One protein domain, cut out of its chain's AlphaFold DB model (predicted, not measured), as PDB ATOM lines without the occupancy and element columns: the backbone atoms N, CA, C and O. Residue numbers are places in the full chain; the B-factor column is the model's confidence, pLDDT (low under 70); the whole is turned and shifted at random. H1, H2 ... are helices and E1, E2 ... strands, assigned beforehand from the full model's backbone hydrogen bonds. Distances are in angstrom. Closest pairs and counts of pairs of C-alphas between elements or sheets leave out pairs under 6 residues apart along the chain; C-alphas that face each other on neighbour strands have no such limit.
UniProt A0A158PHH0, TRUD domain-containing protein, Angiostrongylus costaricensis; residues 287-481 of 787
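Overview. This is residues 287 to 481 of the 787 residues of the protein "TRUD domain-containing protein" of Angiostrongylus costaricensis (UniProt A0A158PHH0). Picture a long body with two lobes: the short helices H2 to H7 cluster at one end, while at the other the later part of the long, kinked helix H8 lies with H9, the small sheet E1 E2 and the loops of residues 407 to 431. Between the lobes H1 crosses H8 and pairs with H2 in a helical hairpin. The 195 printed residues hold ten named helices and two strands, in the order H1 to H8, E1, H9, H10, E2; the sheet, E1 - E2, is antiparallel and the class is mostly helix. The whole is only just loose, close to compact, with a radius of gyration of the C-alphas of 19.7 A, and spans 63 by 32 by 28 A, only just elongated.

Along the chain. Find C-alpha 295 at (29.963, 7.028, -43.902), where H1 begins and runs to 303. Then read H2, 307 to 315; H3, 326 to 337, 16.2 A; H4, 340 to 344; H5, 351 to 354; H6, 356 to 364; and H7, 370 to 377. At C-alpha 380, (30.534, -7.974, -46.076), H8 begins; it runs 38.0 A to 406, with a kink of 29 degrees near residue 387. E1 is 432 to 434, H9 446 to 457, 17.4 A, and H10 463 to 466; E2, 478 to 480, ends at (10.424, 2.515, -33.641).

Arrangement. Look first at H1 and H2, a hairpin that touches at Val 298 and Ala 310, C-alphas 4.9 A apart, at a shallow tilt of 16 degrees, opposite ways. H2 touches H7, about perpendicular at 73 degrees, closest C-alphas Trp 307 and Gln 371, 5.3 A. H7 touches H6 at Ile 360 and Cys 373, C-alphas 5.5 A. H6 touches H4, with C-alphas 340 and 361 4.8 A apart; H4 touches H3, with 330 and 343 4.4 A apart. H5 and H6 only just touch, and only at the corner, with 3 pairs of C-alphas within 8 A. H8 touches H1 with residues 385 to 393 alone, about perpendicular at 76 degrees, closest C-alphas Ala 296 and Tyr 390, 4.1 A. With residues 394 to 398 alone it touches H9, C-alphas 398 and 450 6.9 A apart, at a steep tilt of 59 degrees. H10 is close to H1 but not clearly touching, C-alphas 303 and 464 5.6 A apart. Between E1 and E2, N 433 and O 479 are within hydrogen-bond range at 2.9 A. Each O i to N i+4 pair is within range in H1, H2, H3, H4, H6, H7 and H9, and 21 of 23 in H8; H5 and H10 are too short for one.

Size, cuts and confidence. The C-alphas of Val 342 and Asp 425, the two farthest apart, are 64.1 A apart. The printed part has no cut; the links H8 to E1, E1 to H9 and H10 to E2 are long. Look for low confidence, pLDDT under 70, in 28 residues, among them 289 to 293, 317 to 324 and 438 to 442.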
ATOM      1  N   ARG A 287      26.894   6.147 -35.689       82.44
ATOM      2  CA  ARG A 287      26.429   5.399 -36.873       82.44
ATOM      3  C   ARG A 287      26.991   5.958 -38.178       82.44
ATOM      4  O   ARG A 287      27.224   5.197 -39.110       82.44
ATOM      5  N   PHE A 288      27.206   7.270 -38.233       81.44
ATOM      6  CA  PHE A 288      27.685   7.976 -39.420       81.44
ATOM      7  C   PHE A 288      29.208   8.105 -39.462       81.44
ATOM      8  O   PHE A 288      29.742   8.522 -40.484       81.44
ATOM      9  N   GLY A 289      29.905   7.700 -38.398       68.62
ATOM     10  CA  GLY A 289      31.356   7.786 -38.258       68.62
ATOM     11  C   GLY A 289      31.775   8.724 -37.127       68.62
ATOM     12  O   GLY A 289      31.115   9.708 -36.808       68.62
ATOM     13  N   THR A 290      32.903   8.416 -36.489       53.44
ATOM     14  CA  THR A 290      33.550   9.333 -35.541       53.44
ATOM     15  C   THR A 290      34.565  10.197 -36.297       53.44
ATOM     16  O   THR A 290      35.400   9.634 -36.992       53.44
ATOM     17  N   CYS A 291      34.540  11.520 -36.092       47.56
ATOM     18  CA  CYS A 291      35.475  12.505 -36.669       47.56
ATOM     19  C   CYS A 291      35.415  12.653 -38.204       47.56
ATOM     20  O   CYS A 291      36.352  12.275 -38.898       47.56
ATOM     21  N   GLY A 292      34.342  13.250 -38.733       51.19
ATOM     22  CA  GLY A 292      34.303  13.761 -40.115       51.19
ATOM     23  C   GLY A 292      34.153  12.717 -41.228       51.19
ATOM     24  O   GLY A 292      33.781  13.082 -42.341       51.19
ATOM     25  N   THR A 293      34.348  11.428 -40.939       55.22
ATOM     26  CA  THR A 293      34.066  10.334 -41.876       55.22
ATOM     27  C   THR A 293      32.616  10.405 -42.342       55.22
ATOM     28  O   THR A 293      31.708  10.167 -41.552       55.22
ATOM     29  N   ASN A 294      32.366  10.688 -43.621       74.38
ATOM     30  CA  ASN A 294      31.002  10.735 -44.147       74.38
ATOM     31  C   ASN A 294      30.549   9.340 -44.617       74.38
ATOM     32  O   ASN A 294      30.410   9.065 -45.809       74.38
ATOM     33  N   THR A 295      30.340   8.436 -43.654       88.06
ATOM     34  CA  THR A 295      29.963   7.028 -43.902       88.06
ATOM     35  C   THR A 295      28.664   6.927 -44.718       88.06
ATOM     36  O   THR A 295      28.529   6.039 -45.557       88.06
ATOM     37  N   ALA A 296      27.741   7.880 -44.536       90.12
ATOM     38  CA  ALA A 296      26.516   7.986 -45.327       90.12
ATOM     39  C   ALA A 296      26.772   8.435 -46.779       90.12
ATOM     40  O   ALA A 296      26.160   7.880 -47.686       90.12
ATOM     41  N   ALA A 297      27.695   9.371 -47.042       90.81
ATOM     42  CA  ALA A 297      28.055   9.748 -48.414       90.81
ATOM     43  C   ALA A 297      28.778   8.622 -49.166       90.81
ATOM     44  O   ALA A 297      28.516   8.427 -50.351       90.81
ATOM     45  N   VAL A 298      29.614   7.826 -48.487       92.50
ATOM     46  CA  VAL A 298      30.162   6.585 -49.071       92.50
ATOM     47  C   VAL A 298      29.019   5.628 -49.438       92.50
ATOM     48  O   VAL A 298      29.003   5.085 -50.540       92.50
ATOM     49  N   GLY A 299      28.014   5.477 -48.566       93.19
ATOM     50  CA  GLY A 299      26.799   4.702 -48.844       93.19
ATOM     51  C   GLY A 299      26.017   5.202 -50.061       93.19
ATOM     52  O   GLY A 299      25.685   4.407 -50.942       93.19
ATOM     53  N   LYS A 300      25.794   6.520 -50.156       94.00
ATOM     54  CA  LYS A 300      25.178   7.184 -51.317       94.00
ATOM     55  C   LYS A 300      25.947   6.871 -52.602       94.00
ATOM     56  O   LYS A 300      25.348   6.415 -53.568       94.00
ATOM     57  N   LYS A 301      27.275   7.036 -52.602       95.19
ATOM     58  CA  LYS A 301      28.142   6.750 -53.759       95.19
ATOM     59  C   LYS A 301      28.090   5.280 -54.191       95.19
ATOM     60  O   LYS A 301      27.946   4.995 -55.378       95.19
ATOM     61  N   ILE A 302      28.094   4.347 -53.235       93.81
ATOM     62  CA  ILE A 302      27.900   2.910 -53.494       93.81
ATOM     63  C   ILE A 302      26.545   2.645 -54.170       93.81
ATOM     64  O   ILE A 302      26.489   1.923 -55.169       93.81
ATOM     65  N   LEU A 303      25.459   3.246 -53.672       92.81
ATOM     66  CA  LEU A 303      24.116   3.119 -54.255       92.81
ATOM     67  C   LEU A 303      24.025   3.731 -55.663       92.81
ATOM     68  O   LEU A 303      23.406   3.132 -56.537       92.81
ATOM     69  N   GLN A 304      24.730   4.841 -55.907       94.31
ATOM     70  CA  GLN A 304      24.873   5.480 -57.224       94.31
ATOM     71  C   GLN A 304      25.739   4.666 -58.210       94.31
ATOM     72  O   GLN A 304      25.839   5.039 -59.375       94.31
ATOM     73  N   ARG A 305      26.377   3.570 -57.763       93.12
ATOM     74  CA  ARG A 305      27.400   2.800 -58.509       93.12
ATOM     75  C   ARG A 305      28.650   3.620 -58.860       93.12
ATOM     76  O   ARG A 305      29.461   3.190 -59.679       93.12
ATOM     77  N   ASP A 306      28.850   4.749 -58.184       95.06
ATOM     78  CA  ASP A 306      30.070   5.548 -58.240       95.06
ATOM     79  C   ASP A 306      31.123   4.927 -57.310       95.06
ATOM     80  O   ASP A 306      31.371   5.368 -56.185       95.06
ATOM     81  N   TRP A 307      31.690   3.809 -57.769       94.94
ATOM     82  CA  TRP A 307      32.679   3.035 -57.020       94.94
ATOM     83  C   TRP A 307      33.991   3.796 -56.814       94.94
ATOM     84  O   TRP A 307      34.661   3.585 -55.806       94.94
ATOM     85  N   GLU A 308      34.354   4.653 -57.768       95.06
ATOM     86  CA  GLU A 308      35.551   5.492 -57.712       95.06
ATOM     87  C   GLU A 308      35.376   6.560 -56.634       95.06
ATOM     88  O   GLU A 308      36.107   6.532 -55.648       95.06
ATOM     89  N   GLY A 309      34.317   7.373 -56.709       93.44
ATOM     90  CA  GLY A 309      33.992   8.366 -55.684       93.44
ATOM     91  C   GLY A 309      33.754   7.760 -54.296       93.44
ATOM     92  O   GLY A 309      34.082   8.378 -53.284       93.44
ATOM     93  N   ALA A 310      33.239   6.527 -54.204       93.25
ATOM     94  CA  ALA A 310      33.147   5.804 -52.934       93.25
ATOM     95  C   ALA A 310      34.532   5.448 -52.354       93.25
ATOM     96  O   ALA A 310      34.763   5.664 -51.162       93.25
ATOM     97  N   ILE A 311      35.460   4.930 -53.169       91.75
ATOM     98  CA  ILE A 311      36.840   4.641 -52.739       91.75
ATOM     99  C   ILE A 311      37.601   5.933 -52.422       91.75
ATOM    100  O   ILE A 311      38.295   5.988 -51.407       91.75
ATOM    101  N   GLU A 312      37.437   6.985 -53.222       89.94
ATOM    102  CA  GLU A 312      38.012   8.301 -52.948       89.94
ATOM    103  C   GLU A 312      37.531   8.853 -51.606       89.94
ATOM    104  O   GLU A 312      38.357   9.304 -50.819       89.94
ATOM    105  N   LEU A 313      36.236   8.771 -51.277       88.25
ATOM    106  CA  LEU A 313      35.727   9.197 -49.966       88.25
ATOM    107  C   LEU A 313      36.297   8.367 -48.804       88.25
ATOM    108  O   LEU A 313      36.592   8.926 -47.749       88.25
ATOM    109  N   ILE A 314      36.501   7.059 -48.989       87.06
ATOM    110  CA  ILE A 314      37.136   6.203 -47.973       87.06
ATOM    111  C   ILE A 314      38.609   6.605 -47.761       87.06
ATOM    112  O   ILE A 314      39.040   6.762 -46.621       87.06
ATOM    113  N   LEU A 315      39.375   6.806 -48.838       85.06
ATOM    114  CA  LEU A 315      40.811   7.121 -48.786       85.06
ATOM    115  C   LEU A 315      41.115   8.607 -48.512       85.06
ATOM    116  O   LEU A 315      42.234   8.955 -48.134       85.06
ATOM    117  N   SER A 316      40.148   9.504 -48.712       76.50
ATOM    118  CA  SER A 316      40.308  10.952 -48.510       76.50
ATOM    119  C   SER A 316      39.990  11.423 -47.092       76.50
ATOM    120  O   SER A 316      40.163  12.613 -46.812       76.50
ATOM    121  N   ASN A 317      39.633  10.509 -46.180       64.19
ATOM    122  CA  ASN A 317      39.251  10.761 -44.784       64.19
ATOM    123  C   ASN A 317      40.399  11.252 -43.861       64.19
ATOM    124  O   ASN A 317      40.404  11.043 -42.649       64.19
ATOM    125  N   ASN A 318      41.366  11.966 -44.439       51.47
ATOM    126  CA  ASN A 318      42.589  12.521 -43.858       51.47
ATOM    127  C   ASN A 318      42.377  13.467 -42.652       51.47
ATOM    128  O   ASN A 318      43.355  14.005 -42.140       51.47
ATOM    129  N   GLN A 319      41.134  13.718 -42.222       46.91
ATOM    130  CA  GLN A 319      40.796  14.624 -41.120       46.91
ATOM    131  C   GLN A 319      40.581  13.942 -39.759       46.91
ATOM    132  O   GLN A 319      40.408  14.649 -38.765       46.91
ATOM    133  N   MET A 320      40.631  12.606 -39.634       49.47
ATOM    134  CA  MET A 320      40.683  12.043 -38.278       49.47
ATOM    135  C   MET A 320      42.029  12.365 -37.622       49.47
ATOM    136  O   MET A 320      43.081  12.011 -38.152       49.47
ATOM    137  N   ASN A 321      41.992  12.847 -36.376       42.81
ATOM    138  CA  ASN A 321      43.165  12.966 -35.491       42.81
ATOM    139  C   ASN A 321      43.867  11.612 -35.191       42.81
ATOM    140  O   ASN A 321      44.845  11.572 -34.453       42.81
ATOM    141  N   GLY A 322      43.373  10.501 -35.759       42.16
ATOM    142  CA  GLY A 322      43.987   9.169 -35.754       42.16
ATOM    143  C   GLY A 322      44.679   8.752 -37.066       42.16
ATOM    144  O   GLY A 322      45.292   7.692 -37.081       42.16
ATOM    145  N   TYR A 323      44.648   9.556 -38.143       50.34
ATOM    146  CA  TYR A 323      45.447   9.311 -39.368       50.34
ATOM    147  C   TYR A 323      46.947   9.634 -39.187       50.34
ATOM    148  O   TYR A 323      47.718   9.605 -40.145       50.34
ATOM    149  N   LEU A 324      47.396   9.907 -37.959       55.12
ATOM    150  CA  LEU A 324      48.813  10.008 -37.619       55.12
ATOM    151  C   LEU A 324      49.486   8.627 -37.713       55.12
ATOM    152  O   LEU A 324      49.061   7.658 -37.084       55.12
ATOM    153  N   GLY A 325      50.565   8.545 -38.493       70.88
ATOM    154  CA  GLY A 325      51.331   7.319 -38.718       70.88
ATOM    155  C   GLY A 325      51.063   6.666 -40.076       70.88
ATOM    156  O   GLY A 325      50.710   7.326 -41.053       70.88
ATOM    157  N   SER A 326      51.264   5.345 -40.150       78.06
ATOM    158  CA  SER A 326      51.515   4.658 -41.428       78.06
ATOM    159  C   SER A 326      50.364   4.734 -42.442       78.06
ATOM    160  O   SER A 326      50.607   4.730 -43.648       78.06
ATOM    161  N   VAL A 327      49.122   4.869 -41.962       79.25
ATOM    162  CA  VAL A 327      47.915   5.002 -42.793       79.25
ATOM    163  C   VAL A 327      47.798   6.395 -43.426       79.25
ATOM    164  O   VAL A 327      47.463   6.500 -44.607       79.25
ATOM    165  N   GLY A 328      48.133   7.464 -42.697       79.50
ATOM    166  CA  GLY A 328      48.195   8.817 -43.259       79.50
ATOM    167  C   GLY A 328      49.322   8.963 -44.280       79.50
ATOM    168  O   GLY A 328      49.118   9.548 -45.344       79.50
ATOM    169  N   ASP A 329      50.481   8.353 -44.014       83.50
ATOM    170  CA  ASP A 329      51.593   8.287 -44.972       83.50
ATOM    171  C   ASP A 329      51.191   7.556 -46.262       83.50
ATOM    172  O   ASP A 329      51.531   7.999 -47.360       83.50
ATOM    173  N   ALA A 330      50.454   6.445 -46.144       86.75
ATOM    174  CA  ALA A 330      49.936   5.691 -47.284       86.75
ATOM    175  C   ALA A 330      48.915   6.504 -48.093       86.75
ATOM    176  O   ALA A 330      49.027   6.576 -49.314       86.75
ATOM    177  N   SER A 331      47.967   7.160 -47.419       85.06
ATOM    178  CA  SER A 331      46.893   7.944 -48.051       85.06
ATOM    179  C   SER A 331      47.427   9.201 -48.747       85.06
ATOM    180  O   SER A 331      47.006   9.532 -49.855       85.06
ATOM    181  N   ARG A 332      48.437   9.859 -48.158       85.69
ATOM    182  CA  ARG A 332      49.158  10.970 -48.793       85.69
ATOM    183  C   ARG A 332      49.957  10.504 -50.007       85.69
ATOM    184  O   ARG A 332      49.824  11.084 -51.079       85.69
ATOM    185  N   CYS A 333      50.717   9.417 -49.864       87.81
ATOM    186  CA  CYS A 333      51.478   8.831 -50.966       87.81
ATOM    187  C   CYS A 333      50.564   8.414 -52.128       87.81
ATOM    188  O   CYS A 333      50.909   8.623 -53.287       87.81
ATOM    189  N   TRP A 334      49.393   7.853 -51.825       90.06
ATOM    190  CA  TRP A 334      48.355   7.548 -52.805       90.06
ATOM    191  C   TRP A 334      47.890   8.812 -53.541       90.06
ATOM    192  O   TRP A 334      47.941   8.845 -54.766       90.06
ATOM    193  N   LYS A 335      47.535   9.878 -52.811       87.56
ATOM    194  CA  LYS A 335      47.102  11.160 -53.392       87.56
ATOM    195  C   LYS A 335      48.169  11.823 -54.278       87.56
ATOM    196  O   LYS A 335      47.821  12.493 -55.243       87.56
ATOM    197  N   GLU A 336      49.448  11.656 -53.949       88.62
ATOM    198  CA  GLU A 336      50.577  12.222 -54.703       88.62
ATOM    199  C   GLU A 336      50.967  11.401 -55.944       88.62
ATOM    200  O   GLU A 336      51.475  11.968 -56.908       88.62
ATOM    201  N   THR A 337      50.773  10.075 -55.926       90.31
ATOM    202  CA  THR A 337      51.343   9.164 -56.945       90.31
ATOM    203  C   THR A 337      50.321   8.388 -57.771       90.31
ATOM    204  O   THR A 337      50.665   7.916 -58.849       90.31
ATOM    205  N   GLY A 338      49.102   8.185 -57.263       88.69
ATOM    206  CA  GLY A 338      48.131   7.240 -57.827       88.69
ATOM    207  C   GLY A 338      48.562   5.763 -57.770       88.69
ATOM    208  O   GLY A 338      47.874   4.912 -58.330       88.69
ATOM    209  N   ASP A 339      49.683   5.424 -57.117       91.88
ATOM    210  CA  ASP A 339      50.225   4.060 -57.095       91.88
ATOM    211  C   ASP A 339      49.914   3.343 -55.768       91.88
ATOM    212  O   ASP A 339      50.553   3.547 -54.727       91.88
ATOM    213  N   ALA A 340      48.947   2.425 -55.830       93.12
ATOM    214  CA  ALA A 340      48.540   1.585 -54.708       93.12
ATOM    215  C   ALA A 340      49.674   0.679 -54.187       93.12
ATOM    216  O   ALA A 340      49.729   0.385 -52.993       93.12
ATOM    217  N   SER A 341      50.608   0.260 -55.044       93.38
ATOM    218  CA  SER A 341      51.758  -0.571 -54.666       93.38
ATOM    219  C   SER A 341      52.800   0.210 -53.870       93.38
ATOM    220  O   SER A 341      53.514  -0.374 -53.049       93.38
ATOM    221  N   VAL A 342      52.919   1.520 -54.107       92.56
ATOM    222  CA  VAL A 342      53.804   2.406 -53.336       92.56
ATOM    223  C   VAL A 342      53.122   2.836 -52.037       92.56
ATOM    224  O   VAL A 342      53.751   2.753 -50.981       92.56
ATOM    225  N   ALA A 343      51.830   3.177 -52.080       91.31
ATOM    226  CA  ALA A 343      51.029   3.476 -50.891       91.31
ATOM    227  C   ALA A 343      51.006   2.298 -49.893       91.31
ATOM    228  O   ALA A 343      51.301   2.477 -48.712       91.31
ATOM    229  N   LEU A 344      50.779   1.066 -50.370       90.00
ATOM    230  CA  LEU A 344      50.774  -0.148 -49.542       90.00
ATOM    231  C   LEU A 344      52.097  -0.371 -48.784       90.00
ATOM    232  O   LEU A 344      52.076  -0.858 -47.657       90.00
ATOM    233  N   LYS A 345      53.246   0.018 -49.358       91.00
ATOM    234  CA  LYS A 345      54.570  -0.096 -48.708       91.00
ATOM    235  C   LYS A 345      54.774   0.892 -47.554       91.00
ATOM    236  O   LYS A 345      55.725   0.727 -46.790       91.00
ATOM    237  N   LYS A 346      53.935   1.927 -47.430       88.44
ATOM    238  CA  LYS A 346      53.974   2.862 -46.295       88.44
ATOM    239  C   LYS A 346      53.368   2.241 -45.035       88.44
ATOM    240  O   LYS A 346      53.864   2.523 -43.946       88.44
ATOM    241  N   LEU A 347      52.359   1.376 -45.191       85.62
ATOM    242  CA  LEU A 347      51.659   0.701 -44.095       85.62
ATOM    243  C   LEU A 347      52.582  -0.261 -43.331       85.62
ATOM    244  O   LEU A 347      53.394  -0.972 -43.924       85.62
ATOM    245  N   LYS A 348      52.446  -0.313 -41.999       80.44
ATOM    246  CA  LYS A 348      53.297  -1.129 -41.109       80.44
ATOM    247  C   LYS A 348      52.485  -1.901 -40.068       80.44
ATOM    248  O   LYS A 348      51.378  -1.513 -39.709       80.44
ATOM    249  N   GLY A 349      53.066  -2.982 -39.539       77.44
ATOM    250  CA  GLY A 349      52.465  -3.773 -38.458       77.44
ATOM    251  C   GLY A 349      51.086  -4.332 -38.822       77.44
ATOM    252  O   GLY A 349      50.838  -4.660 -39.980       77.44
ATOM    253  N   SER A 350      50.179  -4.412 -37.845       68.56
ATOM    254  CA  SER A 350      48.798  -4.884 -38.040       68.56
ATOM    255  C   SER A 350      48.002  -4.048 -39.050       68.56
ATOM    256  O   SER A 350      47.181  -4.608 -39.774       68.56
ATOM    257  N   GLN A 351      48.282  -2.744 -39.177       72.06
ATOM    258  CA  GLN A 351      47.606  -1.858 -40.137       72.06
ATOM    259  C   GLN A 351      47.799  -2.346 -41.580       72.06
ATOM    260  O   GLN A 351      46.840  -2.393 -42.341       72.06
ATOM    261  N   ALA A 352      48.996  -2.832 -41.931       71.75
ATOM    262  CA  ALA A 352      49.278  -3.411 -43.249       71.75
ATOM    263  C   ALA A 352      48.489  -4.700 -43.553       71.75
ATOM    264  O   ALA A 352      48.427  -5.123 -44.710       71.75
ATOM    265  N   TYR A 353      47.874  -5.335 -42.551       69.00
ATOM    266  CA  TYR A 353      47.051  -6.535 -42.714       69.00
ATOM    267  C   TYR A 353      45.554  -6.224 -42.661       69.00
ATOM    268  O   TYR A 353      44.847  -6.686 -43.555       69.00
ATOM    269  N   ALA A 354      45.123  -5.408 -41.694       70.25
ATOM    270  CA  ALA A 354      43.726  -5.254 -41.289       70.25
ATOM    271  C   ALA A 354      43.053  -3.911 -41.651       70.25
ATOM    272  O   ALA A 354      41.836  -3.810 -41.518       70.25
ATOM    273  N   SER A 355      43.788  -2.868 -42.066       83.06
ATOM    274  CA  SER A 355      43.156  -1.565 -42.344       83.06
ATOM    275  C   SER A 355      42.354  -1.567 -43.653       83.06
ATOM    276  O   SER A 355      42.643  -2.325 -44.585       83.06
ATOM    277  N   ILE A 356      41.351  -0.688 -43.736       87.69
ATOM    278  CA  ILE A 356      40.482  -0.540 -44.913       87.69
ATOM    279  C   ILE A 356      41.322  -0.135 -46.134       87.69
ATOM    280  O   ILE A 356      41.211  -0.727 -47.207       87.69
ATOM    281  N   GLU A 357      42.243   0.806 -45.936       88.81
ATOM    282  CA  GLU A 357      43.216   1.266 -46.926       88.81
ATOM    283  C   GLU A 357      44.137   0.124 -47.367       88.81
ATOM    284  O   GLU A 357      44.391  -0.037 -48.557       88.81
ATOM    285  N   ALA A 358      44.594  -0.727 -46.439       89.12
ATOM    286  CA  ALA A 358      45.410  -1.893 -46.770       89.12
ATOM    287  C   ALA A 358      44.670  -2.871 -47.690       89.12
ATOM    288  O   ALA A 358      45.270  -3.410 -48.621       89.12
ATOM    289  N   ILE A 359      43.383  -3.115 -47.432       91.31
ATOM    290  CA  ILE A 359      42.536  -3.999 -48.242       91.31
ATOM    291  C   ILE A 359      42.338  -3.404 -49.644       91.31
ATOM    292  O   ILE A 359      42.559  -4.100 -50.639       91.31
ATOM    293  N   ILE A 360      42.012  -2.110 -49.728       93.31
ATOM    294  CA  ILE A 360      41.832  -1.383 -50.992       93.31
ATOM    295  C   ILE A 360      43.136  -1.374 -51.802       93.31
ATOM    296  O   ILE A 360      43.156  -1.856 -52.934       93.31
ATOM    297  N   PHE A 361      44.254  -0.927 -51.221       94.12
ATOM    298  CA  PHE A 361      45.537  -0.865 -51.926       94.12
ATOM    299  C   PHE A 361      46.032  -2.249 -52.367       94.12
ATOM    300  O   PHE A 361      46.565  -2.373 -53.467       94.12
ATOM    301  N   LYS A 362      45.811  -3.319 -51.586       93.94
ATOM    302  CA  LYS A 362      46.108  -4.701 -52.022       93.94
ATOM    303  C   LYS A 362      45.256  -5.152 -53.204       93.94
ATOM    304  O   LYS A 362      45.736  -5.962 -53.996       93.94
ATOM    305  N   CYS A 363      44.004  -4.708 -53.295       95.19
ATOM    306  CA  CYS A 363      43.125  -5.035 -54.414       95.19
ATOM    307  C   CYS A 363      43.594  -4.308 -55.684       95.19
ATOM    308  O   CYS A 363      43.882  -4.955 -56.692       95.19
ATOM    309  N   LEU A 364      43.792  -2.989 -55.598       95.38
ATOM    310  CA  LEU A 364      44.251  -2.143 -56.706       95.38
ATOM    311  C   LEU A 364      45.651  -2.538 -57.209       95.38
ATOM    312  O   LEU A 364      45.845  -2.715 -58.408       95.38
ATOM    313  N   ALA A 365      46.609  -2.792 -56.310       94.56
ATOM    314  CA  ALA A 365      47.965  -3.234 -56.665       94.56
ATOM    315  C   ALA A 365      48.010  -4.604 -57.378       94.56
ATOM    316  O   ALA A 365      49.014  -4.951 -57.995       94.56
ATOM    317  N   LYS A 366      46.928  -5.394 -57.306       95.25
ATOM    318  CA  LYS A 366      46.753  -6.656 -58.045       95.25
ATOM    319  C   LYS A 366      45.962  -6.489 -59.354       95.25
ATOM    320  O   LYS A 366      45.602  -7.494 -59.962       95.25
ATOM    321  N   GLY A 367      45.665  -5.259 -59.776       93.88
ATOM    322  CA  GLY A 367      44.822  -4.975 -60.943       93.88
ATOM    323  C   GLY A 367      43.319  -5.145 -60.688       93.88
ATOM    324  O   GLY A 367      42.555  -5.357 -61.628       93.88
ATOM    325  N   GLY A 368      42.878  -5.096 -59.426       94.31
ATOM    326  CA  GLY A 368      41.458  -5.021 -59.082       94.31
ATOM    327  C   GLY A 368      40.844  -3.673 -59.473       94.31
ATOM    328  O   GLY A 368      41.529  -2.655 -59.495       94.31
ATOM    329  N   THR A 369      39.544  -3.659 -59.768       95.94
ATOM    330  CA  THR A 369      38.790  -2.427 -60.061       95.94
ATOM    331  C   THR A 369      38.249  -1.785 -58.780       95.94
ATOM    332  O   THR A 369      38.109  -2.459 -57.756       95.94
ATOM    333  N   TRP A 370      37.854  -0.506 -58.842       95.00
ATOM    334  CA  TRP A 370      37.158   0.190 -57.747       95.00
ATOM    335  C   TRP A 370      35.945  -0.597 -57.229       95.00
ATOM    336  O   TRP A 370      35.784  -0.790 -56.024       95.00
ATOM    337  N   GLN A 371      35.142  -1.144 -58.150       94.62
ATOM    338  CA  GLN A 371      34.007  -2.005 -57.823       94.62
ATOM    339  C   GLN A 371      34.449  -3.228 -57.012       94.62
ATOM    340  O   GLN A 371      33.898  -3.465 -55.943       94.62
ATOM    341  N   LYS A 372      35.472  -3.967 -57.467       94.19
ATOM    342  CA  LYS A 372      35.980  -5.156 -56.759       94.19
ATOM    343  C   LYS A 372      36.549  -4.836 -55.383       94.19
ATOM    344  O   LYS A 372      36.410  -5.655 -54.475       94.19
ATOM    345  N   CYS A 373      37.138  -3.654 -55.197       94.12
ATOM    346  CA  CYS A 373      37.574  -3.212 -53.876       94.12
ATOM    347  C   CYS A 373      36.398  -3.249 -52.888       94.12
ATOM    348  O   CYS A 373      36.519  -3.843 -51.822       94.12
ATOM    349  N   ILE A 374      35.239  -2.707 -53.271       93.00
ATOM    350  CA  ILE A 374      34.054  -2.625 -52.406       93.00
ATOM    351  C   ILE A 374      33.278  -3.952 -52.354       93.00
ATOM    352  O   ILE A 374      32.907  -4.399 -51.270       93.00
ATOM    353  N   THR A 375      33.015  -4.589 -53.498       90.81
ATOM    354  CA  THR A 375      32.081  -5.727 -53.613       90.81
ATOM    355  C   THR A 375      32.707  -7.102 -53.378       90.81
ATOM    356  O   THR A 375      31.972  -8.079 -53.211       90.81
ATOM    357  N   GLU A 376      34.037  -7.204 -53.371       90.31
ATOM    358  CA  GLU A 376      34.768  -8.468 -53.200       90.31
ATOM    359  C   GLU A 376      35.827  -8.363 -52.092       90.31
ATOM    360  O   GLU A 376      35.849  -9.216 -51.209       90.31
ATOM    361  N   ALA A 377      36.669  -7.320 -52.093       91.88
ATOM    362  CA  ALA A 377      37.792  -7.218 -51.156       91.88
ATOM    363  C   ALA A 377      37.394  -6.733 -49.748       91.88
ATOM    364  O   ALA A 377      37.904  -7.270 -48.765       91.88
ATOM    365  N   LEU A 378      36.496  -5.746 -49.619       90.81
ATOM    366  CA  LEU A 378      35.987  -5.328 -48.307       90.81
ATOM    367  C   LEU A 378      35.081  -6.422 -47.698       90.81
ATOM    368  O   LEU A 378      34.171  -6.902 -48.386       90.81
ATOM    369  N   PRO A 379      35.250  -6.775 -46.406       87.88
ATOM    370  CA  PRO A 379      34.354  -7.689 -45.698       87.88
ATOM    371  C   PRO A 379      32.884  -7.260 -45.782       87.88
ATOM    372  O   PRO A 379      32.575  -6.065 -45.753       87.88
ATOM    373  N   ILE A 380      31.967  -8.232 -45.848       86.50
ATOM    374  CA  ILE A 380      30.534  -7.974 -46.076       86.50
ATOM    375  C   ILE A 380      29.929  -7.014 -45.038       86.50
ATOM    376  O   ILE A 380      29.224  -6.077 -45.404       86.50
ATOM    377  N   ASN A 381      30.286  -7.161 -43.760       84.31
ATOM    378  CA  ASN A 381      29.802  -6.287 -42.687       84.31
ATOM    379  C   ASN A 381      30.264  -4.830 -42.875       84.31
ATOM    380  O   ASN A 381      29.493  -3.899 -42.645       84.31
ATOM    381  N   LEU A 382      31.502  -4.626 -43.340       84.88
ATOM    382  CA  LEU A 382      32.087  -3.298 -43.525       84.88
ATOM    383  C   LEU A 382      31.493  -2.571 -44.737       84.88
ATOM    384  O   LEU A 382      31.174  -1.391 -44.637       84.88
ATOM    385  N   ARG A 383      31.285  -3.257 -45.867       88.12
ATOM    386  CA  ARG A 383      30.619  -2.628 -47.024       88.12
ATOM    387  C   ARG A 383      29.140  -2.319 -46.738       88.12
ATOM    388  O   ARG A 383      28.639  -1.282 -47.167       88.12
ATOM    389  N   SER A 384      28.469  -3.171 -45.956       88.88
ATOM    390  CA  SER A 384      27.063  -2.986 -45.557       88.88
ATOM    391  C   SER A 384      26.881  -1.807 -44.600       88.88
ATOM    392  O   SER A 384      25.909  -1.068 -44.730       88.88
ATOM    393  N   LEU A 385      27.858  -1.545 -43.720       89.69
ATOM    394  CA  LEU A 385      27.874  -0.370 -42.840       89.69
ATOM    395  C   LEU A 385      27.664   0.950 -43.601       89.69
ATOM    396  O   LEU A 385      26.904   1.794 -43.131       89.69
ATOM    397  N   TYR A 386      28.287   1.124 -44.772       91.44
ATOM    398  CA  TYR A 386      28.134   2.338 -45.582       91.44
ATOM    399  C   TYR A 386      26.702   2.512 -46.102       91.44
ATOM    400  O   TYR A 386      26.095   3.564 -45.906       91.44
ATOM    401  N   VAL A 387      26.129   1.465 -46.709       91.19
ATOM    402  CA  VAL A 387      24.743   1.486 -47.212       91.19
ATOM    403  C   VAL A 387      23.762   1.739 -46.063       91.19
ATOM    404  O   VAL A 387      22.897   2.608 -46.171       91.19
ATOM    405  N   HIS A 388      23.952   1.073 -44.921       89.81
ATOM    406  CA  HIS A 388      23.135   1.299 -43.732       89.81
ATOM    407  C   HIS A 388      23.266   2.704 -43.156       89.81
ATOM    408  O   HIS A 388      22.275   3.238 -42.674       89.81
ATOM    409  N   ALA A 389      24.450   3.322 -43.187       91.19
ATOM    410  CA  ALA A 389      24.613   4.702 -42.745       91.19
ATOM    411  C   ALA A 389      23.802   5.665 -43.627       91.19
ATOM    412  O   ALA A 389      23.200   6.600 -43.107       91.19
ATOM    413  N   TYR A 390      23.707   5.417 -44.935       93.12
ATOM    414  CA  TYR A 390      22.834   6.203 -45.808       93.12
ATOM    415  C   TYR A 390      21.339   5.961 -45.518       93.12
ATOM    416  O   TYR A 390      20.592   6.923 -45.345       93.12
ATOM    417  N   GLN A 391      20.909   4.703 -45.346       91.75
ATOM    418  CA  GLN A 391      19.534   4.384 -44.919       91.75
ATOM    419  C   GLN A 391      19.181   5.061 -43.580       91.75
ATOM    420  O   GLN A 391      18.109   5.650 -43.444       91.75
ATOM    421  N   SER A 392      20.103   5.039 -42.611       92.75
ATOM    422  CA  SER A 392      19.980   5.713 -41.313       92.75
ATOM    423  C   SER A 392      19.851   7.238 -41.438       92.75
ATOM    424  O   SER A 392      19.113   7.848 -40.666       92.75
ATOM    425  N   LEU A 393      20.538   7.866 -42.401       92.88
ATOM    426  CA  LEU A 393      20.461   9.312 -42.641       92.88
ATOM    427  C   LEU A 393      19.091   9.700 -43.208       92.88
ATOM    428  O   LEU A 393      18.462  10.636 -42.713       92.88
ATOM    429  N   LEU A 394      18.606   8.957 -44.208       93.81
ATOM    430  CA  LEU A 394      17.270   9.160 -44.768       93.81
ATOM    431  C   LEU A 394      16.181   8.948 -43.708       93.81
ATOM    432  O   LEU A 394      15.264   9.760 -43.607       93.81
ATOM    433  N   TRP A 395      16.316   7.916 -42.869       95.12
ATOM    434  CA  TRP A 395      15.399   7.659 -41.756       95.12
ATOM    435  C   TRP A 395      15.378   8.819 -40.750       95.12
ATOM    436  O   TRP A 395      14.304   9.290 -40.382       95.12
ATOM    437  N   ASN A 396      16.548   9.354 -40.368       94.88
ATOM    438  CA  ASN A 396      16.644  10.527 -39.493       94.88
ATOM    439  C   ASN A 396      15.964  11.777 -40.103       94.88
ATOM    440  O   ASN A 396      15.295  12.521 -39.381       94.88
ATOM    441  N   LYS A 397      16.085  12.014 -41.419       93.94
ATOM    442  CA  LYS A 397      15.356  13.099 -42.110       93.94
ATOM    443  C   LYS A 397      13.837  12.876 -42.055       93.94
ATOM    444  O   LYS A 397      13.098  13.767 -41.636       93.94
ATOM    445  N   VAL A 398      13.382  11.677 -42.422       95.12
ATOM    446  CA  VAL A 398      11.960  11.296 -42.465       95.12
ATOM    447  C   VAL A 398      11.294  11.367 -41.092       95.12
ATOM    448  O   VAL A 398      10.212  11.942 -40.985       95.12
ATOM    449  N   VAL A 399      11.924  10.848 -40.031       95.38
ATOM    450  CA  VAL A 399      11.343  10.922 -38.680       95.38
ATOM    451  C   VAL A 399      11.255  12.364 -38.182       95.38
ATOM    452  O   VAL A 399      10.254  12.732 -37.575       95.38
ATOM    453  N   SER A 400      12.244  13.207 -38.502       94.12
ATOM    454  CA  SER A 400      12.206  14.634 -38.149       94.12
ATOM    455  C   SER A 400      11.018  15.328 -38.808       94.12
ATOM    456  O   SER A 400      10.282  16.039 -38.131       94.12
ATOM    457  N   ARG A 401      10.777  15.049 -40.098       94.25
ATOM    458  CA  ARG A 401       9.622  15.557 -40.850       94.25
ATOM    459  C   ARG A 401       8.289  15.053 -40.281       94.25
ATOM    460  O   ARG A 401       7.396  15.855 -40.017       94.25
ATOM    461  N   ARG A 402       8.178  13.747 -40.006       93.88
ATOM    462  CA  ARG A 402       6.987  13.125 -39.392       93.88
ATOM    463  C   ARG A 402       6.643  13.756 -38.042       93.88
ATOM    464  O   ARG A 402       5.475  13.985 -37.726       93.88
ATOM    465  N   ILE A 403       7.662  14.029 -37.240       91.94
ATOM    466  CA  ILE A 403       7.515  14.684 -35.948       91.94
ATOM    467  C   ILE A 403       7.145  16.166 -36.107       91.94
ATOM    468  O   ILE A 403       6.253  16.635 -35.402       91.94
ATOM    469  N   SER A 404       7.767  16.907 -37.030       90.31
ATOM    470  CA  SER A 404       7.471  18.334 -37.214       90.31
ATOM    471  C   SER A 404       6.076  18.595 -37.787       90.31
ATOM    472  O   SER A 404       5.441  19.571 -37.395       90.31
ATOM    473  N   GLU A 405       5.588  17.736 -38.690       90.88
ATOM    474  CA  GLU A 405       4.276  17.901 -39.332       90.88
ATOM    475  C   GLU A 405       3.115  17.443 -38.427       90.88
ATOM    476  O   GLU A 405       2.086  18.117 -38.359       90.88
ATOM    477  N   ASN A 406       3.270  16.332 -37.693       90.31
ATOM    478  CA  ASN A 406       2.156  15.675 -36.989       90.31
ATOM    479  C   ASN A 406       2.365  15.493 -35.468       90.31
ATOM    480  O   ASN A 406       1.440  15.089 -34.763       90.31
ATOM    481  N   GLY A 407       3.554  15.791 -34.931       88.81
ATOM    482  CA  GLY A 407       3.895  15.540 -33.527       88.81
ATOM    483  C   GLY A 407       3.877  14.050 -33.161       88.81
ATOM    484  O   GLY A 407       4.023  13.177 -34.013       88.81
ATOM    485  N   ALA A 408       3.669  13.745 -31.880       87.56
ATOM    486  CA  ALA A 408       3.609  12.370 -31.371       87.56
ATOM    487  C   ALA A 408       2.221  11.695 -31.512       87.56
ATOM    488  O   ALA A 408       1.992  10.652 -30.915       87.56
ATOM    489  N   VAL A 409       1.270  12.276 -32.251       91.12
ATOM    490  CA  VAL A 409      -0.080  11.700 -32.423       91.12
ATOM    491  C   VAL A 409      -0.035  10.554 -33.438       91.12
ATOM    492  O   VAL A 409       0.628  10.708 -34.460       91.12
ATOM    493  N   VAL A 410      -0.745   9.444 -33.200       92.81
ATOM    494  CA  VAL A 410      -0.894   8.356 -34.187       92.81
ATOM    495  C   VAL A 410      -1.756   8.824 -35.365       92.81
ATOM    496  O   VAL A 410      -2.866   9.326 -35.190       92.81
ATOM    497  N   CYS A 411      -1.240   8.668 -36.579       91.50
ATOM    498  CA  CYS A 411      -1.913   8.971 -37.837       91.50
ATOM    499  C   CYS A 411      -2.439   7.690 -38.505       91.50
ATOM    500  O   CYS A 411      -1.905   6.603 -38.311       91.50
ATOM    501  N   THR A 412      -3.465   7.816 -39.352       86.94
ATOM    502  CA  THR A 412      -4.201   6.681 -39.958       86.94
ATOM    503  C   THR A 412      -3.368   5.738 -40.833       86.94
ATOM    504  O   THR A 412      -3.805   4.625 -41.108       86.94
ATOM    505  N   ASP A 413      -2.200   6.189 -41.294       89.69
ATOM    506  CA  ASP A 413      -1.269   5.432 -42.138       89.69
ATOM    507  C   ASP A 413       0.092   5.188 -41.444       89.69
ATOM    508  O   ASP A 413       1.080   4.843 -42.104       89.69
ATOM    509  N   ASP A 414       0.172   5.392 -40.125       93.75
ATOM    510  CA  ASP A 414       1.331   4.967 -39.335       93.75
ATOM    511  C   ASP A 414       1.370   3.442 -39.232       93.75
ATOM    512  O   ASP A 414       0.333   2.785 -39.124       93.75
ATOM    513  N   LEU A 415       2.578   2.878 -39.265       93.00
ATOM    514  CA  LEU A 415       2.790   1.434 -39.276       93.00
ATOM    515  C   LEU A 415       3.263   0.936 -37.910       93.00
ATOM    516  O   LEU A 415       4.001   1.629 -37.214       93.00
ATOM    517  N   GLY A 416       2.866  -0.281 -37.551       92.50
ATOM    518  CA  GLY A 416       3.402  -1.017 -36.414       92.50
ATOM    519  C   GLY A 416       4.710  -1.737 -36.752       92.50
ATOM    520  O   GLY A 416       5.173  -1.751 -37.896       92.50
ATOM    521  N   SER A 417       5.298  -2.396 -35.754       89.44
ATOM    522  CA  SER A 417       6.531  -3.185 -35.916       89.44
ATOM    523  C   SER A 417       6.407  -4.341 -36.919       89.44
ATOM    524  O   SER A 417       7.402  -4.719 -37.537       89.44
ATOM    525  N   ASP A 418       5.195  -4.867 -37.118       87.44
ATOM    526  CA  ASP A 418       4.872  -5.910 -38.100       87.44
ATOM    527  C   ASP A 418       4.616  -5.370 -39.519       87.44
ATOM    528  O   ASP A 418       4.389  -6.147 -40.448       87.44
ATOM    529  N   GLY A 419       4.650  -4.046 -39.686       86.81
ATOM    530  CA  GLY A 419       4.498  -3.357 -40.956       86.81
ATOM    531  C   GLY A 419       3.074  -3.110 -41.440       86.81
ATOM    532  O   GLY A 419       2.909  -2.626 -42.563       86.81
ATOM    533  N   LYS A 420       2.065  -3.418 -40.620       89.69
ATOM    534  CA  LYS A 420       0.659  -3.091 -40.892       89.69
ATOM    535  C   LYS A 420       0.283  -1.751 -40.273       89.69
ATOM    536  O   LYS A 420       0.963  -1.269 -39.371       89.69
ATOM    537  N   LYS A 421      -0.821  -1.161 -40.729       91.81
ATOM    538  CA  LYS A 421      -1.344   0.086 -40.155       91.81
ATOM    539  C   LYS A 421      -1.789  -0.088 -38.704       91.81
ATOM    540  O   LYS A 421      -2.433  -1.081 -38.361       91.81
ATOM    541  N   LEU A 422      -1.475   0.902 -37.875       92.62
ATOM    542  CA  LEU A 422      -1.938   0.984 -36.492       92.62
ATOM    543  C   LEU A 422      -3.395   1.469 -36.416       92.62
ATOM    544  O   LEU A 422      -3.824   2.272 -37.250       92.62
ATOM    545  N   PRO A 423      -4.167   1.033 -35.406       91.44
ATOM    546  CA  PRO A 423      -5.430   1.675 -35.078       91.44
ATOM    547  C   PRO A 423      -5.178   3.067 -34.468       91.44
ATOM    548  O   PRO A 423      -4.116   3.343 -33.910       91.44
ATOM    549  N   SER A 424      -6.161   3.964 -34.565       86.94
ATOM    550  CA  SER A 424      -6.023   5.373 -34.155       86.94
ATOM    551  C   SER A 424      -5.845   5.598 -32.646       86.94
ATOM    552  O   SER A 424      -5.508   6.704 -32.235       86.94
ATOM    553  N   ASP A 425      -6.112   4.581 -31.828       89.12
ATOM    554  CA  ASP A 425      -5.964   4.556 -30.370       89.12
ATOM    555  C   ASP A 425      -4.684   3.836 -29.894       89.12
ATOM    556  O   ASP A 425      -4.496   3.653 -28.690       89.12
ATOM    557  N   ALA A 426      -3.791   3.449 -30.815       93.88
ATOM    558  CA  ALA A 426      -2.491   2.861 -30.489       93.88
ATOM    559  C   ALA A 426      -1.576   3.822 -29.703       93.88
ATOM    560  O   ALA A 426      -1.789   5.037 -29.650       93.88
ATOM    561  N   SER A 427      -0.501   3.285 -29.119       93.19
ATOM    562  CA  SER A 427       0.501   4.114 -28.455       93.19
ATOM    563  C   SER A 427       1.388   4.837 -29.479       93.19
ATOM    564  O   SER A 427       1.823   4.222 -30.455       93.19
ATOM    565  N   PRO A 428       1.796   6.096 -29.235       92.31
ATOM    566  CA  PRO A 428       2.861   6.756 -29.999       92.31
ATOM    567  C   PRO A 428       4.185   5.976 -30.052       92.31
ATOM    568  O   PRO A 428       4.980   6.161 -30.972       92.31
ATOM    569  N   PHE A 429       4.428   5.105 -29.065       93.94
ATOM    570  CA  PHE A 429       5.597   4.222 -29.011       93.94
ATOM    571  C   PHE A 429       5.470   2.979 -29.909       93.94
ATOM    572  O   PHE A 429       6.483   2.342 -30.195       93.94
ATOM    573  N   ASP A 430       4.265   2.659 -30.393       94.81
ATOM    574  CA  ASP A 430       4.022   1.548 -31.323       94.81
ATOM    575  C   ASP A 430       4.265   1.950 -32.788       94.81
ATOM    576  O   ASP A 430       4.270   1.084 -33.663       94.81
ATOM    577  N   ILE A 431       4.489   3.243 -33.070       94.88
ATOM    578  CA  ILE A 431       4.773   3.773 -34.414       94.88
ATOM    579  C   ILE A 431       6.184   3.364 -34.849       94.88
ATOM    580  O   ILE A 431       7.181   3.757 -34.242       94.88
ATOM    581  N   TYR A 432       6.275   2.632 -35.956       94.25
ATOM    582  CA  TYR A 432       7.513   2.242 -36.621       94.25
ATOM    583  C   TYR A 432       7.593   2.879 -38.011       94.25
ATOM    584  O   TYR A 432       6.651   2.858 -38.801       94.25
ATOM    585  N   ILE A 433       8.765   3.422 -38.329       93.38
ATOM    586  CA  ILE A 433       9.075   3.994 -39.639       93.38
ATOM    587  C   ILE A 433       9.964   2.988 -40.391       93.38
ATOM    588  O   ILE A 433      10.999   2.580 -39.844       93.38
ATOM    589  N   PRO A 434       9.601   2.569 -41.619       91.19
ATOM    590  CA  PRO A 434      10.422   1.664 -42.419       91.19
ATOM    591  C   PRO A 434      11.728   2.336 -42.850       91.19
ATOM    592  O   PRO A 434      11.771   3.548 -43.078       91.19
ATOM    593  N   LEU A 435      12.799   1.554 -42.977       89.94
ATOM    594  CA  LEU A 435      14.026   1.988 -43.643       89.94
ATOM    595  C   LEU A 435      13.870   1.805 -45.166       89.94
ATOM    596  O   LEU A 435      13.206   0.864 -45.602       89.94
ATOM    597  N   PRO A 436      14.470   2.677 -45.996       87.56
ATOM    598  CA  PRO A 436      14.329   2.584 -47.445       87.56
ATOM    599  C   PRO A 436      15.078   1.363 -48.005       87.56
ATOM    600  O   PRO A 436      16.241   1.129 -47.669       87.56
ATOM    601  N   GLY A 437      14.410   0.602 -48.873       81.06
ATOM    602  CA  GLY A 437      14.914  -0.599 -49.550       81.06
ATOM    603  C   GLY A 437      13.864  -1.167 -50.517       81.06
ATOM    604  O   GLY A 437      12.750  -0.649 -50.565       81.06
ATOM    605  N   GLU A 438      14.196  -2.206 -51.292       66.75
ATOM    606  CA  GLU A 438      13.257  -2.780 -52.278       66.75
ATOM    607  C   GLU A 438      12.371  -3.896 -51.698       66.75
ATOM    608  O   GLU A 438      11.159  -3.873 -51.902       66.75
ATOM    609  N   ASN A 439      12.931  -4.813 -50.898       55.75
ATOM    610  CA  ASN A 439      12.197  -5.899 -50.223       55.75
ATOM    611  C   ASN A 439      11.374  -5.432 -49.003       55.75
ATOM    612  O   ASN A 439      11.329  -6.062 -47.945       55.75
ATOM    613  N   VAL A 440      10.711  -4.291 -49.152       59.22
ATOM    614  CA  VAL A 440       9.845  -3.661 -48.163       59.22
ATOM    615  C   VAL A 440       8.444  -4.264 -48.330       59.22
ATOM    616  O   VAL A 440       7.619  -3.761 -49.085       59.22
ATOM    617  N   THR A 441       8.150  -5.345 -47.595       62.84
ATOM    618  CA  THR A 441       6.822  -6.006 -47.519       62.84
ATOM    619  C   THR A 441       5.749  -5.174 -46.796       62.84
ATOM    620  O   THR A 441       4.777  -5.718 -46.277       62.84
ATOM    621  N   PHE A 442       5.955  -3.865 -46.700       67.88
ATOM    622  CA  PHE A 442       5.200  -2.936 -45.870       67.88
ATOM    623  C   PHE A 442       4.127  -2.244 -46.704       67.88
ATOM    624  O   PHE A 442       4.304  -2.014 -47.904       67.88
ATOM    625  N   GLU A 443       3.014  -1.877 -46.074       75.06
ATOM    626  CA  GLU A 443       2.005  -1.065 -46.749       75.06
ATOM    627  C   GLU A 443       2.592   0.309 -47.107       75.06
ATOM    628  O   GLU A 443       3.132   1.013 -46.252       75.06
ATOM    629  N   ARG A 444       2.491   0.708 -48.385       79.81
ATOM    630  CA  ARG A 444       2.928   2.042 -48.818       79.81
ATOM    631  C   ARG A 444       2.091   3.108 -48.113       79.81
ATOM    632  O   ARG A 444       0.864   3.092 -48.196       79.81
ATOM    633  N   ASN A 445       2.763   4.065 -47.487       85.00
ATOM    634  CA  ASN A 445       2.154   5.172 -46.759       85.00
ATOM    635  C   ASN A 445       2.760   6.520 -47.193       85.00
ATOM    636  O   ASN A 445       3.503   6.608 -48.174       85.00
ATOM    637  N   TYR A 446       2.430   7.599 -46.479       88.81
ATOM    638  CA  TYR A 446       2.952   8.940 -46.772       88.81
ATOM    639  C   TYR A 446       4.492   9.011 -46.670       88.81
ATOM    640  O   TYR A 446       5.112   9.688 -47.488       88.81
ATOM    641  N   VAL A 447       5.121   8.241 -45.765       90.31
ATOM    642  CA  VAL A 447       6.590   8.141 -45.648       90.31
ATOM    643  C   VAL A 447       7.230   7.627 -46.940       90.31
ATOM    644  O   VAL A 447       8.304   8.098 -47.313       90.31
ATOM    645  N   THR A 448       6.585   6.697 -47.657       89.31
ATOM    646  CA  THR A 448       7.115   6.179 -48.929       89.31
ATOM    647  C   THR A 448       7.392   7.311 -49.920       89.31
ATOM    648  O   THR A 448       8.458   7.329 -50.524       89.31
ATOM    649  N   LYS A 449       6.490   8.299 -50.021       90.88
ATOM    650  CA  LYS A 449       6.649   9.453 -50.923       90.88
ATOM    651  C   LYS A 449       7.818  10.348 -50.519       90.88
ATOM    652  O   LYS A 449       8.574  10.785 -51.374       90.88
ATOM    653  N   TRP A 450       8.017  10.569 -49.220       94.56
ATOM    654  CA  TRP A 450       9.144  11.365 -48.724       94.56
ATOM    655  C   TRP A 450      10.495  10.684 -48.972       94.56
ATOM    656  O   TRP A 450      11.492  11.363 -49.208       94.56
ATOM    657  N   TYR A 451      10.545   9.346 -48.966       94.12
ATOM    658  CA  TYR A 451      11.724   8.624 -49.445       94.12
ATOM    659  C   TYR A 451      11.887   8.720 -50.968       94.12
ATOM    660  O   TYR A 451      13.015   8.885 -51.416       94.12
ATOM    661  N   GLU A 452      10.811   8.655 -51.762       92.94
ATOM    662  CA  GLU A 452      10.875   8.867 -53.223       92.94
ATOM    663  C   GLU A 452      11.432  10.266 -53.558       92.94
ATOM    664  O   GLU A 452      12.326  10.373 -54.396       92.94
ATOM    665  N   GLU A 453      10.983  11.310 -52.851       95.25
ATOM    666  CA  GLU A 453      11.506  12.686 -52.927       95.25
ATOM    667  C   GLU A 453      13.022  12.728 -52.636       95.25
ATOM    668  O   GLU A 453      13.814  13.062 -53.519       95.25
ATOM    669  N   LEU A 454      13.443  12.303 -51.436       95.06
ATOM    670  CA  LEU A 454      14.845  12.354 -50.990       95.06
ATOM    671  C   LEU A 454      15.797  11.481 -51.827       95.06
ATOM    672  O   LEU A 454      16.960  11.834 -52.013       95.06
ATOM    673  N   LEU A 455      15.332  10.327 -52.318       94.75
ATOM    674  CA  LEU A 455      16.124   9.476 -53.209       94.75
ATOM    675  C   LEU A 455      16.285  10.134 -54.583       94.75
ATOM    676  O   LEU A 455      17.389  10.129 -55.122       94.75
ATOM    677  N   THR A 456      15.230  10.758 -55.118       95.75
ATOM    678  CA  THR A 456      15.277  11.443 -56.421       95.75
ATOM    679  C   THR A 456      16.232  12.641 -56.393       95.75
ATOM    680  O   THR A 456      17.015  12.804 -57.327       95.75
ATOM    681  N   GLU A 457      16.235  13.430 -55.310       95.25
ATOM    682  CA  GLU A 457      17.223  14.501 -55.067       95.25
ATOM    683  C   GLU A 457      18.672  13.985 -55.129       95.25
ATOM    684  O   GLU A 457      19.567  14.647 -55.656       95.25
ATOM    685  N   ASP A 458      18.897  12.769 -54.632       94.19
ATOM    686  CA  ASP A 458      20.198  12.108 -54.611       94.19
ATOM    687  C   ASP A 458      20.521  11.320 -55.900       94.19
ATOM    688  O   ASP A 458      21.591  10.707 -55.984       94.19
ATOM    689  N   GLY A 459      19.654  11.353 -56.919       94.81
ATOM    690  CA  GLY A 459      19.819  10.607 -58.174       94.81
ATOM    691  C   GLY A 459      19.643   9.091 -58.016       94.81
ATOM    692  O   GLY A 459      20.254   8.313 -58.749       94.81
ATOM    693  N   LEU A 460      18.853   8.673 -57.027       94.25
ATOM    694  CA  LEU A 460      18.606   7.293 -56.622       94.25
ATOM    695  C   LEU A 460      17.116   6.937 -56.705       94.25
ATOM    696  O   LEU A 460      16.242   7.784 -56.864       94.25
ATOM    697  N   SER A 461      16.823   5.650 -56.554       91.94
ATOM    698  CA  SER A 461      15.470   5.108 -56.421       91.94
ATOM    699  C   SER A 461      15.479   3.927 -55.446       91.94
ATOM    700  O   SER A 461      16.540   3.459 -55.025       91.94
ATOM    701  N   PHE A 462      14.308   3.374 -55.108       87.56
ATOM    702  CA  PHE A 462      14.258   2.123 -54.338       87.56
ATOM    703  C   PHE A 462      14.987   0.960 -55.042       87.56
ATOM    704  O   PHE A 462      15.584   0.127 -54.364       87.56
ATOM    705  N   SER A 463      15.051   0.949 -56.381       86.69
ATOM    706  CA  SER A 463      15.775  -0.087 -57.136       86.69
ATOM    707  C   SER A 463      17.297   0.060 -57.161       86.69
ATOM    708  O   SER A 463      18.015  -0.857 -57.571       86.69
ATOM    709  N   SER A 464      17.832   1.151 -56.608       88.56
ATOM    710  CA  SER A 464      19.258   1.250 -56.279       88.56
ATOM    711  C   SER A 464      19.682   0.274 -55.165       88.56
ATOM    712  O   SER A 464      20.880   0.006 -55.025       88.56
ATOM    713  N   PHE A 465      18.732  -0.274 -54.390       85.19
ATOM    714  CA  PHE A 465      19.001  -1.176 -53.263       85.19
ATOM    715  C   PHE A 465      19.004  -2.672 -53.639       85.19
ATOM    716  O   PHE A 465      19.924  -3.370 -53.215       85.19
ATOM    717  N   SER A 466      18.062  -3.173 -54.455       73.56
ATOM    718  CA  SER A 466      17.975  -4.614 -54.803       73.56
ATOM    719  C   SER A 466      19.227  -5.164 -55.474       73.56
ATOM    720  O   SER A 466      19.692  -6.262 -55.178       73.56
ATOM    721  N   THR A 467      19.837  -4.365 -56.346       66.69
ATOM    722  CA  THR A 467      21.047  -4.734 -57.097       66.69
ATOM    723  C   THR A 467      22.322  -4.810 -56.233       66.69
ATOM    724  O   THR A 467      23.422  -4.882 -56.780       66.69
ATOM    725  N   LEU A 468      22.185  -4.806 -54.898       68.94
ATOM    726  CA  LEU A 468      23.232  -5.080 -53.904       68.94
ATOM    727  C   LEU A 468      22.939  -6.290 -52.990       68.94
ATOM    728  O   LEU A 468      23.806  -6.663 -52.199       68.94
ATOM    729  N   GLU A 469      21.753  -6.901 -53.051       64.06
ATOM    730  CA  GLU A 469      21.287  -7.873 -52.041       64.06
ATOM    731  C   GLU A 469      22.092  -9.183 -51.991       64.06
ATOM    732  O   GLU A 469      22.160  -9.827 -50.948       64.06
ATOM    733  N   ASP A 470      22.765  -9.556 -53.083       66.94
ATOM    734  CA  ASP A 470      23.661 -10.720 -53.137       66.94
ATOM    735  C   ASP A 470      25.009 -10.485 -52.426       66.94
ATOM    736  O   ASP A 470      25.742 -11.432 -52.130       66.94
ATOM    737  N   ARG A 471      25.369  -9.218 -52.179       72.25
ATOM    738  CA  ARG A 471      26.716  -8.793 -51.757       72.25
ATOM    739  C   ARG A 471      26.733  -7.959 -50.490       72.25
ATOM    740  O   ARG A 471      27.824  -7.721 -49.973       72.25
ATOM    741  N   PHE A 472      25.591  -7.503 -50.002       78.69
ATOM    742  CA  PHE A 472      25.471  -6.647 -48.829       78.69
ATOM    743  C   PHE A 472      24.470  -7.294 -47.872       78.69
ATOM    744  O   PHE A 472      23.391  -7.713 -48.279       78.69
ATOM    745  N   ALA A 473      24.828  -7.388 -46.594       65.94
ATOM    746  CA  ALA A 473      23.891  -7.832 -45.575       65.94
ATOM    747  C   ALA A 473      22.836  -6.734 -45.400       65.94
ATOM    748  O   ALA A 473      23.189  -5.604 -45.069       65.94
ATOM    749  N   LEU A 474      21.559  -7.041 -45.628       64.06
ATOM    750  CA  LEU A 474      20.467  -6.139 -45.265       64.06
ATOM    751  C   LEU A 474      20.069  -6.372 -43.800       64.06
ATOM    752  O   LEU A 474      19.933  -7.512 -43.360       64.06
ATOM    753  N   GLY A 475      19.960  -5.278 -43.040       63.25
ATOM    754  CA  GLY A 475      19.703  -5.284 -41.597       63.25
ATOM    755  C   GLY A 475      18.231  -5.051 -41.247       63.25
ATOM    756  O   GLY A 475      17.335  -5.540 -41.929       63.25
ATOM    757  N   GLU A 476      17.989  -4.288 -40.176       69.25
ATOM    758  CA  GLU A 476      16.646  -3.857 -39.756       69.25
ATOM    759  C   GLU A 476      15.868  -3.204 -40.915       69.25
ATOM    760  O   GLU A 476      16.372  -2.300 -41.585       69.25
ATOM    761  N   THR A 477      14.626  -3.644 -41.129       79.38
ATOM    762  CA  THR A 477      13.711  -3.111 -42.156       79.38
ATOM    763  C   THR A 477      12.776  -2.026 -41.621       79.38
ATOM    764  O   THR A 477      12.284  -1.203 -42.391       79.38
ATOM    765  N   THR A 478      12.561  -1.972 -40.304       87.75
ATOM    766  CA  THR A 478      11.793  -0.934 -39.599       87.75
ATOM    767  C   THR A 478      12.481  -0.520 -38.311       87.75
ATOM    768  O   THR A 478      13.343  -1.224 -37.786       87.75
ATOM    769  N   ARG A 479      12.078   0.638 -37.782       92.69
ATOM    770  CA  ARG A 479      12.572   1.167 -36.514       92.69
ATOM    771  C   ARG A 479      11.487   1.969 -35.801       92.69
ATOM    772  O   ARG A 479      10.822   2.785 -36.435       92.69
ATOM    773  N   ALA A 480      11.340   1.754 -34.493       94.75
ATOM    774  CA  ALA A 480      10.424   2.515 -33.641       94.75
ATOM    775  C   ALA A 480      10.742   4.016 -33.709       94.75
ATOM    776  O   ALA A 480      11.914   4.388 -33.642       94.75
ATOM    777  N   MET A 481       9.720   4.863 -33.819       95.56
ATOM    778  CA  MET A 481       9.845   6.322 -33.895       95.56
ATOM    779  C   MET A 481      10.300   6.930 -32.562       95.56
ATOM    780  O   MET A 481      11.215   7.758 -32.533       95.56
TER     781      MET A 481